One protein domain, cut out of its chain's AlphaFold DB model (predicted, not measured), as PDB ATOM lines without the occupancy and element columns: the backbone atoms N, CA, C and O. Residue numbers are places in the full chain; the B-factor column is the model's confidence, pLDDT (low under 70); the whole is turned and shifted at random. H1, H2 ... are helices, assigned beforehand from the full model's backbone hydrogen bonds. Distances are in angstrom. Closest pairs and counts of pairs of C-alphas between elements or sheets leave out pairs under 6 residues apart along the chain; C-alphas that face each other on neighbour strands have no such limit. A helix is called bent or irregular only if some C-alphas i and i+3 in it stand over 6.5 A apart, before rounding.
ATOM      1  N   GLU A  93     139.928 213.226 142.642       92.56
ATOM      2  CA  GLU A  93     140.104 211.772 142.790       92.56
ATOM      3  C   GLU A  93     139.313 210.978 141.747       92.56
ATOM      4  O   GLU A  93     139.760 209.920 141.303       92.56
ATOM      5  N   THR A  94     138.136 211.475 141.365       93.12
ATOM      6  CA  THR A  94     137.295 210.860 140.331       93.12
ATOM      7  C   THR A  94     137.982 210.935 138.972       93.12
ATOM      8  O   THR A  94     138.128 209.908 138.311       93.12
ATOM      9  N   ASN A  95     138.473 212.118 138.602       93.69
ATOM     10  CA  ASN A  95     139.186 212.345 137.347       93.69
ATOM     11  C   ASN A  95     140.479 211.528 137.291       93.69
ATOM     12  O   ASN A  95     140.711 210.824 136.316       93.69
ATOM     13  N   LEU A  96     141.259 211.510 138.377       94.94
ATOM     14  CA  LEU A  96     142.480 210.708 138.452       94.94
ATOM     15  C   LEU A  96     142.200 209.206 138.273       94.94
ATOM     16  O   LEU A  96     142.969 208.505 137.620       94.94
ATOM     17  N   ALA A  97     141.105 208.701 138.852       94.94
ATOM     18  CA  ALA A  97     140.711 207.303 138.695       94.94
ATOM     19  C   ALA A  97     140.255 206.975 137.264       94.94
ATOM     20  O   ALA A  97     140.519 205.872 136.790       94.94
ATOM     21  N   LEU A  98     139.587 207.914 136.590       96.12
ATOM     22  CA  LEU A  98     139.180 207.787 135.192       96.12
ATOM     23  C   LEU A  98     140.390 207.795 134.252       96.12
ATOM     24  O   LEU A  98     140.543 206.862 133.467       96.12
ATOM     25  N   ASP A  99     141.268 208.791 134.387       95.94
ATOM     26  CA  ASP A  99     142.465 208.948 133.552       95.94
ATOM     27  C   ASP A  99     143.382 207.722 133.693       95.94
ATOM     28  O   ASP A  99     143.764 207.098 132.702       95.94
ATOM     29  N   LYS A 100     143.654 207.294 134.936       96.06
ATOM     30  CA  LYS A 100     144.423 206.067 135.193       96.06
ATOM     31  C   LYS A 100     143.718 204.827 134.639       96.06
ATOM     32  O   LYS A 100     144.353 203.972 134.031       96.06
ATOM     33  N   GLY A 101     142.410 204.714 134.861       95.25
ATOM     34  CA  GLY A 101     141.633 203.567 134.410       95.25
ATOM     35  C   GLY A 101     141.680 203.392 132.893       95.25
ATOM     36  O   GLY A 101     141.796 202.254 132.433       95.25
ATOM     37  N   LEU A 102     141.603 204.496 132.140       94.94
ATOM     38  CA  LEU A 102     141.695 204.504 130.680       94.94
ATOM     39  C   LEU A 102     143.111 204.179 130.196       94.94
ATOM     40  O   LEU A 102     143.256 203.392 129.261       94.94
ATOM     41  N   GLN A 103     144.141 204.728 130.846       95.25
ATOM     42  CA  GLN A 103     145.530 204.382 130.542       95.25
ATOM     43  C   GLN A 103     145.749 202.871 130.676       95.25
ATOM     44  O   GLN A 103     146.117 202.210 129.705       95.25
ATOM     45  N   ASP A 104     145.421 202.314 131.841       94.06
ATOM     46  CA  ASP A 104     145.573 200.886 132.111       94.06
ATOM     47  C   ASP A 104     144.723 200.027 131.135       94.06
ATOM     48  O   ASP A 104     145.093 198.906 130.797       94.06
ATOM     49  N   LEU A 105     143.564 200.532 130.678       92.31
ATOM     50  CA  LEU A 105     142.698 199.851 129.699       92.31
ATOM     51  C   LEU A 105     143.304 199.839 128.291       92.31
ATOM     52  O   LEU A 105     143.104 198.888 127.535       92.31
ATOM     53  N   THR A 106     144.018 200.904 127.938       90.75
ATOM     54  CA  THR A 106     144.673 201.072 126.637       90.75
ATOM     55  C   THR A 106     145.925 200.204 126.541       90.75
ATOM     56  O   THR A 106     146.169 199.610 125.495       90.75
ATOM     57  N   GLU A 107     146.681 200.087 127.637       92.69
ATOM     58  CA  GLU A 107     147.888 199.253 127.732       92.69
ATOM     59  C   GLU A 107     147.582 197.744 127.689       92.69
ATOM     60  O   GLU A 107     148.416 196.949 127.253       92.69
ATOM     61  N   ASP A 108     146.383 197.331 128.104       90.88
ATOM     62  CA  ASP A 108     145.966 195.930 128.091       90.88
ATOM     63  C   ASP A 108     145.468 195.496 126.703       90.88
ATOM     64  O   ASP A 108     144.280 195.606 126.385       90.88
ATOM     65  N   GLU A 109     146.361 194.956 125.871       88.06
ATOM     66  CA  GLU A 109     146.035 194.405 124.545       88.06
ATOM     67  C   GLU A 109     144.999 193.261 124.584       88.06
ATOM     68  O   GLU A 109     144.294 193.046 123.599       88.06
ATOM     69  N   GLY A 110     144.865 192.551 125.711       89.25
ATOM     70  CA  GLY A 110     143.921 191.441 125.871       89.25
ATOM     71  C   GLY A 110     142.478 191.886 126.121       89.25
ATOM     72  O   GLY A 110     141.542 191.113 125.895       89.25
ATOM     73  N   CYS A 111     142.275 193.130 126.558       90.75
ATOM     74  CA  CYS A 111     140.944 193.667 126.793       90.75
ATOM     75  C   CYS A 111     140.251 194.023 125.468       90.75
ATOM     76  O   CYS A 111     140.760 194.822 124.681       90.75
ATOM     77  N   ASN A 112     139.054 193.466 125.265       92.44
ATOM     78  CA  ASN A 112     138.193 193.691 124.095       92.44
ATOM     79  C   ASN A 112     136.808 194.229 124.497       92.44
ATOM     80  O   ASN A 112     135.813 193.978 123.820       92.44
ATOM     81  N   SER A 113     136.731 194.919 125.638       95.25
ATOM     82  CA  SER A 113     135.475 195.489 126.123       95.25
ATOM     83  C   SER A 113     134.966 196.594 125.195       95.25
ATOM     84  O   SER A 113     135.755 197.370 124.647       95.25
ATOM     85  N   LEU A 114     133.643 196.723 125.064       96.12
ATOM     86  CA  LEU A 114     133.052 197.842 124.325       96.12
ATOM     87  C   LEU A 114     133.416 199.195 124.960       96.12
ATOM     88  O   LEU A 114     133.631 200.166 124.239       96.12
ATOM     89  N   LEU A 115     133.576 199.249 126.290       96.69
ATOM     90  CA  LEU A 115     134.095 200.430 126.979       96.69
ATOM     91  C   LEU A 115     135.454 200.857 126.412       96.69
ATOM     92  O   LEU A 115     135.616 202.023 126.080       96.69
ATOM     93  N   LYS A 116     136.415 199.934 126.270       95.56
ATOM     94  CA  LYS A 116     137.740 200.246 125.707       95.56
ATOM     95  C   LYS A 116     137.645 200.768 124.280       95.56
ATOM     96  O   LYS A 116     138.398 201.655 123.899       95.56
ATOM     97  N   LYS A 117     136.744 200.188 123.490       95.56
ATOM     98  CA  LYS A 117     136.567 200.543 122.083       95.56
ATOM     99  C   LYS A 117     136.040 201.970 121.907       95.56
ATOM    100  O   LYS A 117     136.490 202.662 120.999       95.56
ATOM    101  N   HIS A 118     135.101 202.389 122.756       96.44
ATOM    102  CA  HIS A 118     134.362 203.646 122.587       96.44
ATOM    103  C   HIS A 118     134.812 204.776 123.516       96.44
ATOM    104  O   HIS A 118     134.646 205.943 123.174       96.44
ATOM    105  N   LEU A 119     135.422 204.471 124.665       96.62
ATOM    106  CA  LEU A 119     135.962 205.493 125.558       96.62
ATOM    107  C   LEU A 119     137.344 205.950 125.077       96.62
ATOM    108  O   LEU A 119     138.368 205.386 125.455       96.62
ATOM    109  N   THR A 120     137.375 206.996 124.255       96.06
ATOM    110  CA  THR A 120     138.619 207.660 123.843       96.06
ATOM    111  C   THR A 120     139.077 208.684 124.883       96.06
ATOM    112  O   THR A 120     138.295 209.116 125.732       96.06
ATOM    113  N   GLN A 121     140.339 209.121 124.808       95.94
ATOM    114  CA  GLN A 121     140.851 210.180 125.688       95.94
ATOM    115  C   GLN A 121     140.074 211.497 125.516       95.94
ATOM    116  O   GLN A 121     139.731 212.135 126.503       95.94
ATOM    117  N   GLU A 122     139.739 211.869 124.278       95.81
ATOM    118  CA  GLU A 122     138.953 213.075 123.975       95.81
ATOM    119  C   GLU A 122     137.543 213.005 124.579       95.81
ATOM    120  O   GLU A 122     137.059 213.969 125.184       95.81
ATOM    121  N   LEU A 123     136.902 211.837 124.471       96.31
ATOM    122  CA  LEU A 123     135.591 211.613 125.063       96.31
ATOM    123  C   LEU A 123     135.667 211.640 126.594       96.31
ATOM    124  O   LEU A 123     134.828 212.263 127.243       96.31
ATOM    125  N   LEU A 124     136.695 211.016 127.176       96.62
ATOM    126  CA  LEU A 124     136.933 211.045 128.615       96.62
ATOM    127  C   LEU A 124     137.107 212.482 129.124       96.62
ATOM    128  O   LEU A 124     136.484 212.841 130.120       96.62
ATOM    129  N   ASP A 125     137.902 213.305 128.441       95.69
ATOM    130  CA  ASP A 125     138.159 214.694 128.833       95.69
ATOM    131  C   ASP A 125     136.890 215.553 128.828       95.69
ATOM    132  O   ASP A 125     136.730 216.415 129.691       95.69
ATOM    133  N   THR A 126     135.966 215.274 127.909       95.00
ATOM    134  CA  THR A 126     134.664 215.947 127.853       95.00
ATOM    135  C   THR A 126     133.733 215.455 128.964       95.00
ATOM    136  O   THR A 126     133.158 216.251 129.709       95.00
ATOM    137  N   LEU A 127     133.591 214.136 129.110       96.19
ATOM    138  CA  LEU A 127     132.586 213.535 129.985       96.19
ATOM    139  C   LEU A 127     132.985 213.520 131.470       96.19
ATOM    140  O   LEU A 127     132.102 213.467 132.329       96.19
ATOM    141  N   LYS A 128     134.281 213.569 131.812       94.38
ATOM    142  CA  LYS A 128     134.744 213.462 133.211       94.38
ATOM    143  C   LYS A 128     134.309 214.624 134.105       94.38
ATOM    144  O   LYS A 128     134.123 214.432 135.305       94.38
ATOM    145  N   GLU A 129     134.063 215.796 133.524       92.44
ATOM    146  CA  GLU A 129     133.569 216.977 134.245       92.44
ATOM    147  C   GLU A 129     132.035 216.995 134.402       92.44
ATOM    148  O   GLU A 129     131.487 217.788 135.174       92.44
ATOM    149  N   MET A 130     131.320 216.116 133.694       95.38
ATOM    150  CA  MET A 130     129.859 216.094 133.677       95.38
ATOM    151  C   MET A 130     129.276 215.307 134.854       95.38
ATOM    152  O   MET A 130     129.853 214.336 135.354       95.38
ATOM    153  N   LYS A 131     128.090 215.734 135.307       95.88
ATOM    154  CA  LYS A 131     127.326 215.070 136.370       95.88
ATOM    155  C   LYS A 131     125.841 215.086 136.067       95.88
ATOM    156  O   LYS A 131     125.334 216.081 135.550       95.88
ATOM    157  N   THR A 132     125.138 214.035 136.477       96.69
ATOM    158  CA  THR A 132     123.679 214.002 136.351       96.69
ATOM    159  C   THR A 132     123.021 215.052 137.261       96.69
ATOM    160  O   THR A 132     123.458 215.231 138.407       96.69
ATOM    161  N   PRO A 133     122.025 215.817 136.774       95.62
ATOM    162  CA  PRO A 133     121.390 216.888 137.539       95.62
ATOM    163  C   PRO A 133     120.822 216.450 138.889       95.62
ATOM    164  O   PRO A 133     121.060 217.142 139.885       95.62
ATOM    165  N   THR A 134     120.122 215.319 138.946       93.44
ATOM    166  CA  THR A 134     119.387 214.891 140.143       93.44
ATOM    167  C   THR A 134     120.283 214.101 141.091       93.44
ATOM    168  O   THR A 134     120.474 214.486 142.246       93.44
ATOM    169  N   TYR A 135     120.913 213.035 140.597       91.88
ATOM    170  CA  TYR A 135     121.630 212.069 141.443       91.88
ATOM    171  C   TYR A 135     123.128 212.366 141.603       91.88
ATOM    172  O   TYR A 135     123.806 211.732 142.428       91.88
ATOM    173  N   LYS A 136     123.629 213.370 140.866       93.12
ATOM    174  CA  LYS A 136     125.033 213.815 140.849       93.12
ATOM    175  C   LYS A 136     126.008 212.702 140.473       93.12
ATOM    176  O   LYS A 136     127.140 212.693 140.955       93.12
ATOM    177  N   SER A 137     125.554 211.773 139.645       94.50
ATOM    178  CA  SER A 137     126.336 210.635 139.187       94.50
ATOM    179  C   SER A 137     127.359 211.080 138.164       94.50
ATOM    180  O   SER A 137     127.107 211.977 137.361       94.50
ATOM    181  N   THR A 138     128.522 210.459 138.226       96.00
ATOM    182  CA  THR A 138     129.692 210.769 137.411       96.00
ATOM    183  C   THR A 138     129.912 209.692 136.356       96.00
ATOM    184  O   THR A 138     129.369 208.586 136.451       96.00
ATOM    185  N   LEU A 139     130.787 209.971 135.389       97.12
ATOM    186  CA  LEU A 139     131.242 208.944 134.455       97.12
ATOM    187  C   LEU A 139     131.899 207.759 135.184       97.12
ATOM    188  O   LEU A 139     131.737 206.612 134.769       97.12
ATOM    189  N   LEU A 140     132.600 208.006 136.297       96.06
ATOM    190  CA  LEU A 140     133.224 206.935 137.074       96.06
ATOM    191  C   LEU A 140     132.181 205.981 137.658       96.06
ATOM    192  O   LEU A 140     132.406 204.774 137.631       96.06
ATOM    193  N   ASP A 141     131.041 206.486 138.133       95.31
ATOM    194  CA  ASP A 141     129.951 205.632 138.624       95.31
ATOM    195  C   ASP A 141     129.425 204.699 137.522       95.31
ATOM    196  O   ASP A 141     128.978 203.591 137.814       95.31
ATOM    197  N   CYS A 142     129.542 205.117 136.256       97.25
ATOM    198  CA  CYS A 142     129.103 204.334 135.110       97.25
ATOM    199  C   CYS A 142     130.165 203.344 134.598       97.25
ATOM    200  O   CYS A 142     129.851 202.197 134.277       97.25
ATOM    201  N   ALA A 143     131.428 203.769 134.518       96.88
ATOM    202  CA  ALA A 143     132.501 203.029 133.845       96.88
ATOM    203  C   ALA A 143     133.422 202.239 134.793       96.88
ATOM    204  O   ALA A 143     134.191 201.392 134.337       96.88
ATOM    205  N   GLN A 144     133.366 202.470 136.114       94.88
ATOM    206  CA  GLN A 144     134.324 201.890 137.068       94.88
ATOM    207  C   GLN A 144     134.443 200.364 136.976       94.88
ATOM    208  O   GLN A 144     135.536 199.834 137.185       94.88
ATOM    209  N   SER A 145     133.347 199.663 136.671       95.12
ATOM    210  CA  SER A 145     133.372 198.208 136.508       95.12
ATOM    211  C   SER A 145     134.313 197.796 135.377       95.12
ATOM    212  O   SER A 145     135.221 197.009 135.618       95.12
ATOM    213  N   GLY A 146     134.153 198.340 134.168       95.31
ATOM    214  CA  GLY A 146     135.004 198.005 133.022       95.31
ATOM    215  C   GLY A 146     136.441 198.506 133.161       95.31
ATOM    216  O   GLY A 146     137.366 197.857 132.681       95.31
ATOM    217  N   LEU A 147     136.654 199.608 133.888       94.44
ATOM    218  CA  LEU A 147     138.003 200.098 134.198       94.44
ATOM    219  C   LEU A 147     138.770 199.172 135.156       94.44
ATOM    220  O   LEU A 147     139.996 199.187 135.157       94.44
ATOM    221  N   LYS A 148     138.077 198.381 135.987       92.38
ATOM    222  CA  LYS A 148     138.703 197.430 136.926       92.38
ATOM    223  C   LYS A 148     138.701 195.988 136.422       92.38
ATOM    224  O   LYS A 148     139.651 195.256 136.686       92.38
ATOM    225  N   HIS A 149     137.642 195.575 135.733       92.94
ATOM    226  CA  HIS A 149     137.399 194.198 135.308       92.94
ATOM    227  C   HIS A 149     137.584 194.074 133.794       92.94
ATOM    228  O   HIS A 149     136.659 194.324 133.017       92.94
ATOM    229  N   ARG A 150     138.805 193.712 133.381       88.12
ATOM    230  CA  ARG A 150     139.264 193.691 131.976       88.12
ATOM    231  C   ARG A 150     138.599 192.616 131.114       88.12
ATOM    232  O   ARG A 150     138.604 192.720 129.891       88.12
ATOM    233  N   ASP A 151     138.006 191.620 131.755       91.69
ATOM    234  CA  ASP A 151     137.222 190.534 131.167       91.69
ATOM    235  C   ASP A 151     135.769 190.933 130.849       91.69
ATOM    236  O   ASP A 151     135.012 190.140 130.289       91.69
ATOM    237  N   SER A 152     135.368 192.168 131.172       93.12
ATOM    238  CA  SER A 152     134.037 192.681 130.849       93.12
ATOM    239  C   SER A 152     133.797 192.716 129.340       93.12
ATOM    240  O   SER A 152     134.585 193.290 128.594       93.12
ATOM    241  N   HIS A 153     132.648 192.207 128.888       93.88
ATOM    242  CA  HIS A 153     132.243 192.360 127.488       93.88
ATOM    243  C   HIS A 153     131.859 193.812 127.151       93.88
ATOM    244  O   HIS A 153     132.338 194.367 126.170       93.88
ATOM    245  N   VAL A 154     131.040 194.458 127.994       96.56
ATOM    246  CA  VAL A 154     130.643 195.870 127.821       96.56
ATOM    247  C   VAL A 154     131.449 196.773 128.752       96.56
ATOM    248  O   VAL A 154     132.235 197.589 128.288       96.56
ATOM    249  N   GLY A 155     131.299 196.589 130.070       95.62
ATOM    250  CA  GLY A 155     132.064 197.320 131.089       95.62
ATOM    251  C   GLY A 155     131.431 198.624 131.590       95.62
ATOM    252  O   GLY A 155     132.045 199.305 132.408       95.62
ATOM    253  N   VAL A 156     130.212 198.955 131.154       97.25
ATOM    254  CA  VAL A 156     129.497 200.184 131.540       97.25
ATOM    255  C   VAL A 156     128.121 199.852 132.104       97.25
ATOM    256  O   VAL A 156     127.436 198.968 131.594       97.25
ATOM    257  N   TYR A 157     127.716 200.586 133.137       97.69
ATOM    258  CA  TYR A 157     126.368 200.575 133.696       97.69
ATOM    259  C   TYR A 157     125.852 202.007 133.782       97.69
ATOM    260  O   TYR A 157     126.594 202.898 134.172       97.69
ATOM    261  N   ALA A 158     124.584 202.253 133.463       97.88
ATOM    262  CA  ALA A 158     123.980 203.530 133.816       97.88
ATOM    263  C   ALA A 158     123.857 203.614 135.345       97.88
ATOM    264  O   ALA A 158     123.361 202.691 135.995       97.88
ATOM    265  N   ALA A 159     124.337 204.711 135.922       96.50
ATOM    266  CA  ALA A 159     124.285 204.939 137.360       96.50
ATOM    267  C   ALA A 159     122.892 205.401 137.829       96.50
ATOM    268  O   ALA A 159     122.476 205.130 138.956       96.50
ATOM    269  N   ASP A 160     122.159 206.067 136.942       97.56
ATOM    270  CA  ASP A 160     120.791 206.539 137.116       97.56
ATOM    271  C   ASP A 160     120.137 206.743 135.726       97.56
ATOM    272  O   ASP A 160     120.830 206.599 134.712       97.56
ATOM    273  N   PRO A 161     118.830 207.056 135.641       97.38
ATOM    274  CA  PRO A 161     118.155 207.254 134.354       97.38
ATOM    275  C   PRO A 161     118.714 208.407 133.504       97.38
ATOM    276  O   PRO A 161     118.752 208.300 132.281       97.38
ATOM    277  N   GLU A 162     119.168 209.496 134.130       98.19
ATOM    278  CA  GLU A 162     119.694 210.685 133.443       98.19
ATOM    279  C   GLU A 162     121.075 210.417 132.822       98.19
ATOM    280  O   GLU A 162     121.469 211.094 131.870       98.19
ATOM    281  N   ALA A 163     121.805 209.413 133.322       98.06
ATOM    282  CA  ALA A 163     123.122 209.025 132.820       98.06
ATOM    283  C   ALA A 163     123.108 208.657 131.326       98.06
ATOM    284  O   ALA A 163     124.073 208.964 130.628       98.06
ATOM    285  N   TYR A 164     122.016 208.068 130.822       97.88
ATOM    286  CA  TYR A 164     121.870 207.766 129.393       97.88
ATOM    287  C   TYR A 164     121.891 209.024 128.520       97.88
ATOM    288  O   TYR A 164     122.421 208.984 127.418       97.88
ATOM    289  N   SER A 165     121.354 210.143 129.014       97.31
ATOM    290  CA  SER A 165     121.341 211.412 128.281       97.31
ATOM    291  C   SER A 165     122.611 212.229 128.513       97.31
ATOM    292  O   SER A 165     123.151 212.811 127.582       97.31
ATOM    293  N   VAL A 166     123.105 212.277 129.753       98.06
ATOM    294  CA  VAL A 166     124.290 213.073 130.125       98.06
ATOM    295  C   VAL A 166     125.572 212.492 129.533       98.06
ATOM    296  O   VAL A 166     126.452 213.248 129.140       98.06
ATOM    297  N   PHE A 167     125.671 211.165 129.445       98.00
ATOM    298  CA  PHE A 167     126.818 210.462 128.869       98.00
ATOM    299  C   PHE A 167     126.445 209.774 127.544       98.00
ATOM    300  O   PHE A 167     126.981 208.711 127.225       98.00
ATOM    301  N   ALA A 168     125.509 210.357 126.784       97.56
ATOM    302  CA  ALA A 168     124.978 209.787 125.542       97.56
ATOM    303  C   ALA A 168     126.071 209.482 124.509       97.56
ATOM    304  O   ALA A 168     126.036 208.429 123.880       97.56
ATOM    305  N   ASP A 169     127.090 210.339 124.407       97.12
ATOM    306  CA  ASP A 169     128.223 210.147 123.493       97.12
ATOM    307  C   ASP A 169     129.003 208.849 123.766       97.12
ATOM    308  O   ASP A 169     129.625 208.294 122.863       97.12
ATOM    309  N   LEU A 170     128.939 208.329 124.999       97.69
ATOM    310  CA  LEU A 170     129.450 207.004 125.342       97.69
ATOM    311  C   LEU A 170     128.367 205.922 125.215       97.69
ATOM    312  O   LEU A 170     128.638 204.853 124.680       97.69
ATOM    313  N   PHE A 171     127.152 206.156 125.718       98.12
ATOM    314  CA  PHE A 171     126.108 205.122 125.757       98.12
ATOM    315  C   PHE A 171     125.537 204.760 124.386       98.12
ATOM    316  O   PHE A 171     125.319 203.579 124.134       98.12
ATOM    317  N   ASN A 172     125.314 205.728 123.501       97.38
ATOM    318  CA  ASN A 172     124.723 205.493 122.184       97.38
ATOM    319  C   ASN A 172     125.536 204.499 121.340       97.38
ATOM    320  O   ASN A 172     124.961 203.489 120.938       97.38
ATOM    321  N   PRO A 173     126.857 204.679 121.129       96.88
ATOM    322  CA  PRO A 173     127.627 203.713 120.347       96.88
ATOM    323  C   PRO A 173     127.733 202.337 121.031       96.88
ATOM    324  O   PRO A 173     127.787 201.314 120.348       96.88
ATOM    325  N   LEU A 174     127.708 202.282 122.371       96.75
ATOM    326  CA  LEU A 174     127.653 201.017 123.116       96.75
ATOM    327  C   LEU A 174     126.335 200.269 122.874       96.75
ATOM    328  O   LEU A 174     126.347 199.056 122.666       96.75
ATOM    329  N   ILE A 175     125.210 200.986 122.925       97.38
ATOM    330  CA  ILE A 175     123.866 200.445 122.700       97.38
ATOM    331  C   ILE A 175     123.732 199.975 121.256       97.38
ATOM    332  O   ILE A 175     123.298 198.846 121.036       97.38
ATOM    333  N   GLU A 176     124.149 200.792 120.291       96.62
ATOM    334  CA  GLU A 176     124.056 200.470 118.869       96.62
ATOM    335  C   GLU A 176     124.841 199.198 118.531       96.62
ATOM    336  O   GLU A 176     124.320 198.308 117.857       96.62
ATOM    337  N   GLU A 177     126.063 199.061 119.051       96.25
ATOM    338  CA  GLU A 177     126.884 197.876 118.812       96.25
ATOM    339  C   GLU A 177     126.344 196.633 119.533       96.25
ATOM    340  O   GLU A 177     126.258 195.563 118.930       96.25
ATOM    341  N   TYR A 178     125.939 196.758 120.800       96.69
ATOM    342  CA  TYR A 178     125.441 195.620 121.579       96.69
ATOM    343  C   TYR A 178     124.065 195.125 121.100       96.69
ATOM    344  O   TYR A 178     123.802 193.922 121.107       96.69
ATOM    345  N   HIS A 179     123.191 196.037 120.662       95.81
ATOM    346  CA  HIS A 179     121.846 195.733 120.163       95.81
ATOM    347  C   HIS A 179     121.761 195.638 118.632       95.81
ATOM    348  O   HIS A 179     120.659 195.564 118.092       95.81
ATOM    349  N   ALA A 180     122.907 195.573 117.945       93.12
ATOM    350  CA  ALA A 180     123.022 195.327 116.508       93.12
ATOM    351  C   ALA A 180     122.228 196.315 115.625       93.12
ATOM    352  O   ALA A 180     121.431 195.905 114.780       93.12
ATOM    353  N   GLY A 181     122.499 197.615 115.789       92.00
ATOM    354  CA  GLY A 181     121.997 198.680 114.914       92.00
ATOM    355  C   GLY A 181     120.859 199.522 115.492       92.00
ATOM    356  O   GLY A 181     120.093 200.079 114.716       92.00
ATOM    357  N   PHE A 182     120.732 199.601 116.822       94.25
ATOM    358  CA  PHE A 182     119.824 200.548 117.480       94.25
ATOM    359  C   PHE A 182     120.519 201.908 117.633       94.25
ATOM    360  O   PHE A 182     121.274 202.121 118.583       94.25
ATOM    361  N   GLY A 183     120.321 202.787 116.654       93.00
ATOM    362  CA  GLY A 183     120.956 204.097 116.583       93.00
ATOM    363  C   GLY A 183     120.384 205.108 117.580       93.00
ATOM    364  O   GLY A 183     119.347 204.895 118.204       93.00
ATOM    365  N   ALA A 184     121.053 206.256 117.704       93.44
ATOM    366  CA  ALA A 184     120.694 207.303 118.670       93.44
ATOM    367  C   ALA A 184     119.281 207.896 118.480       93.44
ATOM    368  O   ALA A 184     118.676 208.358 119.444       93.44
ATOM    369  N   GLU A 185     118.766 207.877 117.249       94.38
ATOM    370  CA  GLU A 185     117.435 208.391 116.900       94.38
ATOM    371  C   GLU A 185     116.354 207.298 116.903       94.38
ATOM    372  O   GLU A 185     115.170 207.591 116.712       94.38
ATOM    373  N   ASP A 186     116.741 206.033 117.098       95.19
ATOM    374  CA  ASP A 186     115.792 204.930 117.144       95.19
ATOM    375  C   ASP A 186     115.021 204.940 118.465       95.19
ATOM    376  O   ASP A 186     115.537 205.237 119.545       95.19
ATOM    377  N   ILE A 210     115.013 170.452 130.093       96.19
ATOM    378  CA  ILE A 210     114.927 170.252 131.550       96.19
ATOM    379  C   ILE A 210     114.014 171.303 132.198       96.19
ATOM    380  O   ILE A 210     113.223 170.995 133.088       96.19
ATOM    381  N   SER A 211     114.143 172.567 131.785       96.06
ATOM    382  CA  SER A 211     113.364 173.682 132.331       96.06
ATOM    383  C   SER A 211     113.380 174.889 131.398       96.06
ATOM    384  O   SER A 211     114.422 175.192 130.814       96.06
ATOM    385  N   THR A 212     112.281 175.641 131.367       94.44
ATOM    386  CA  THR A 212     112.157 176.900 130.618       94.44
ATOM    387  C   THR A 212     112.006 178.071 131.584       94.44
ATOM    388  O   THR A 212     111.234 178.000 132.541       94.44
ATOM    389  N   ARG A 213     112.731 179.171 131.347       96.19
ATOM    390  CA  ARG A 213     112.674 180.376 132.186       96.19
ATOM    391  C   ARG A 213     112.709 181.643 131.341       96.19
ATOM    392  O   ARG A 213     113.682 181.890 130.638       96.19
ATOM    393  N   VAL A 214     111.707 182.499 131.526       94.69
ATOM    394  CA  VAL A 214     111.647 183.856 130.965       94.69
ATOM    395  C   VAL A 214     111.731 184.860 132.115       94.69
ATOM    396  O   VAL A 214     111.165 184.632 133.184       94.69
ATOM    397  N   ARG A 215     112.487 185.949 131.939       97.75
ATOM    398  CA  ARG A 215     112.651 187.005 132.952       97.75
ATOM    399  C   ARG A 215     112.509 188.376 132.306       97.75
ATOM    400  O   ARG A 215     113.028 188.594 131.217       97.75
ATOM    401  N   CYS A 216     111.921 189.312 133.035       95.94
ATOM    402  CA  CYS A 216     111.993 190.734 132.725       95.94
ATOM    403  C   CYS A 216     112.615 191.473 133.909       95.94
ATOM    404  O   CYS A 216     112.453 191.058 135.055       95.94
ATOM    405  N   ALA A 217     113.332 192.556 133.624       95.81
ATOM    406  CA  ALA A 217     113.819 193.491 134.630       95.81
ATOM    407  C   ALA A 217     113.001 194.786 134.557       95.81
ATOM    408  O   ALA A 217     112.547 195.181 133.478       95.81
ATOM    409  N   ARG A 218     112.782 195.418 135.708       95.25
ATOM    410  CA  ARG A 218     112.122 196.719 135.855       95.25
ATOM    411  C   ARG A 218     112.876 197.522 136.908       95.25
ATOM    412  O   ARG A 218     113.441 196.931 137.826       95.25
ATOM    413  N   SER A 219     112.839 198.838 136.765       95.44
ATOM    414  CA  SER A 219     113.372 199.789 137.737       95.44
ATOM    415  C   SER A 219     112.213 200.584 138.331       95.44
ATOM    416  O   SER A 219     111.239 200.854 137.626       95.44
ATOM    417  N   VAL A 220     112.300 200.921 139.617       95.81
ATOM    418  CA  VAL A 220     111.267 201.689 140.326       95.81
ATOM    419  C   VAL A 220     111.463 203.177 140.035       95.81
ATOM    420  O   VAL A 220     112.579 203.686 140.110       95.81
ATOM    421  N   GLU A 221     110.384 203.866 139.670       95.25
ATOM    422  CA  GLU A 221     110.409 205.306 139.409       95.25
ATOM    423  C   GLU A 221     110.776 206.094 140.675       95.25
ATOM    424  O   GLU A 221     110.376 205.731 141.778       95.25
ATOM    425  N   GLY A 222     111.542 207.177 140.516       94.44
ATOM    426  CA  GLY A 222     111.985 208.031 141.625       94.44
ATOM    427  C   GLY A 222     113.291 207.598 142.299       94.44
ATOM    428  O   GLY A 222     113.813 208.343 143.127       94.44
ATOM    429  N   PHE A 223     113.859 206.452 141.914       95.19
ATOM    430  CA  PHE A 223     115.114 205.940 142.467       95.19
ATOM    431  C   PHE A 223     116.239 205.916 141.419       95.19
ATOM    432  O   PHE A 223     115.978 205.716 140.227       95.19
ATOM    433  N   PRO A 224     117.510 206.090 141.837       95.44
ATOM    434  CA  PRO A 224     118.643 205.826 140.960       95.44
ATOM    435  C   PRO A 224     118.798 204.317 140.722       95.44
ATOM    436  O   PRO A 224     118.159 203.489 141.372       95.44
ATOM    437  N   PHE A 225     119.705 203.936 139.825       96.50
ATOM    438  CA  PHE A 225     120.072 202.531 139.674       96.50
ATOM    439  C   PHE A 225     121.070 202.102 140.757       96.50
ATOM    440  O   PHE A 225     121.633 202.921 141.490       96.50
ATOM    441  N   HIS A 226     121.325 200.793 140.839       92.69
ATOM    442  CA  HIS A 226     122.193 200.191 141.853       92.69
ATOM    443  C   HIS A 226     123.542 200.898 142.084       92.69
ATOM    444  O   HIS A 226     123.917 201.008 143.250       92.69
ATOM    445  N   PRO A 227     124.267 201.420 141.064       91.31
ATOM    446  CA  PRO A 227     125.544 202.100 141.301       91.31
ATOM    447  C   PRO A 227     125.452 203.334 142.210       91.31
ATOM    448  O   PRO A 227     126.459 203.759 142.776       91.31
ATOM    449  N   ARG A 228     124.265 203.935 142.347       89.88
ATOM    450  CA  ARG A 228     124.046 205.165 143.127       89.88
ATOM    451  C   ARG A 228     123.009 205.023 144.227       89.88
ATOM    452  O   ARG A 228     122.850 205.953 145.021       89.88
ATOM    453  N   MET A 229     122.368 203.868 144.299       89.81
ATOM    454  CA  MET A 229     121.383 203.541 145.310       89.81
ATOM    455  C   MET A 229     122.018 203.458 146.703       89.81
ATOM    456  O   MET A 229     123.110 202.911 146.867       89.81
ATOM    457  N   GLN A 230     121.350 204.050 147.685       86.00
ATOM    458  CA  GLN A 230     121.754 204.080 149.092       86.00
ATOM    459  C   GLN A 230     120.958 203.052 149.909       86.00
ATOM    460  O   GLN A 230     119.934 202.553 149.452       86.00
ATOM    461  N   GLU A 231     121.451 202.697 151.096       84.81
ATOM    462  CA  GLU A 231     120.853 201.656 151.951       84.81
ATOM    463  C   GLU A 231     119.402 201.971 152.344       84.81
ATOM    464  O   GLU A 231     118.531 201.126 152.166       84.81
ATOM    465  N   ASP A 232     119.126 203.207 152.754       85.06
ATOM    466  CA  ASP A 232     117.783 203.705 153.073       85.06
ATOM    467  C   ASP A 232     116.817 203.597 151.883       85.06
ATOM    468  O   ASP A 232     115.660 203.221 152.043       85.06
ATOM    469  N   GLN A 233     117.306 203.846 150.667       89.25
ATOM    470  CA  GLN A 233     116.521 203.676 149.445       89.25
ATOM    471  C   GLN A 233     116.211 202.204 149.152       89.25
ATOM    472  O   GLN A 233     115.169 201.906 148.577       89.25
ATOM    473  N   TYR A 234     117.105 201.272 149.505       89.38
ATOM    474  CA  TYR A 234     116.788 199.845 149.404       89.38
ATOM    475  C   TYR A 234     115.714 199.462 150.416       89.38
ATOM    476  O   TYR A 234     114.797 198.736 150.051       89.38
ATOM    477  N   GLU A 235     115.810 199.956 151.650       89.38
ATOM    478  CA  GLU A 235     114.801 199.722 152.686       89.38
ATOM    479  C   GLU A 235     113.430 200.297 152.306       89.38
ATOM    480  O   GLU A 235     112.422 199.681 152.623       89.38
ATOM    481  N   GLU A 236     113.369 201.421 151.586       92.50
ATOM    482  CA  GLU A 236     112.105 202.024 151.131       92.50
ATOM    483  C   GLU A 236     111.385 201.202 150.044       92.50
ATOM    484  O   GLU A 236     110.158 201.236 149.948       92.50
ATOM    485  N   ILE A 237     112.130 200.462 149.216       89.50
ATOM    486  CA  ILE A 237     111.552 199.649 148.134       89.50
ATOM    487  C   ILE A 237     110.964 198.318 148.647       89.50
ATOM    488  O   ILE A 237     110.122 197.733 147.956       89.50
ATOM    489  N   TYR A 238     111.392 197.834 149.820       74.38
ATOM    490  CA  TYR A 238     110.981 196.546 150.401       74.38
ATOM    491  C   TYR A 238     109.908 196.681 151.486       74.38
ATOM    492  O   TYR A 238     109.017 195.798 151.507       74.38
TER     493      TYR A 238
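Overview. This is residues 93 to 186 and 210 to 238 of the 238 residues of the protein "Arginine kinase" of Anopheles maculatus (UniProt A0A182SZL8). Helices H1 to H6 make a cluster, in which the longest, H1, packs on H4 near the middle, and the short H2 sits between H1 and H6. Beyond the cut, residues 210 to 218 stick out as an extended arm, and the stretch after them ends in H7, away from the other helices. The printed part has 123 residues with seven named helices, H1 to H7 in order along the chain, and no named strand; the class is all helix, though only 59 residues, under half, are in named elements. The whole is compact, with a radius of gyration of the C-alphas of 15.7 A and spans of 42 by 41 by 30 A.

Along the chain. H1, residues 93 to 107, begins at C-alpha 93 (140.104, 211.772, 142.790) and is 21.1 A long. H2 is residues 114 to 118, 6.2 A, and H3 residues 121 to 127, 9.9 A. H4, residues 139 to 148, is 13.9 A long and irregular: C-alphas 142 and 145 are 7.6 A apart. H5 is residues 163 to 166, 5.0 A. H6, residues 168 to 178, is 14.7 A long and begins at C-alpha 168 (124.978, 209.787, 125.542). H7, residues 231 to 237, is 10.3 A long and ends at C-alpha 237 (111.552, 199.649, 148.134).

Arrangement. H1 touches H4 at a steep tilt of 39 degrees, the same way; their closest C-alphas, of Gly 101 and Leu 147, are 5.0 A apart. With residues 98 to 102 alone H1 only just touches H3, with 3 pairs of C-alphas within 8 A, the closest those of Leu 102 and Gln 121 at 7.6 A. With residues 102 to 106 alone it only just touches H2, also with 3 pairs, the closest C-alphas being those of Leu 105 and Lys 116 at 6.4 A. H2 touches H6, with the closest C-alphas, of Leu 114 and Leu 174, 6.4 A apart. H5 and H6 are close but not clearly touching, with the closest C-alphas, of Tyr 164 and Phe 171, 6.2 A apart. H7 touches no helix. Every O i to N i+4 pair is within hydrogen-bond range in H1, H2, H3 and H7, but 4 of 6 in H4 and 5 of 7 in H6; H5 is too short for such a pair.

Size, cuts and confidence. The C-alphas farthest apart, of Glu 129 and Ile 210, are 50.4 A apart. Residues 187 to 209 are not printed, and C-alphas 186 and 210 are 37.6 A apart across the cut. The links H3 to H4 and H4 to H5 are long. The mean pLDDT of the printed part is 94.4, and no printed residue is under 70.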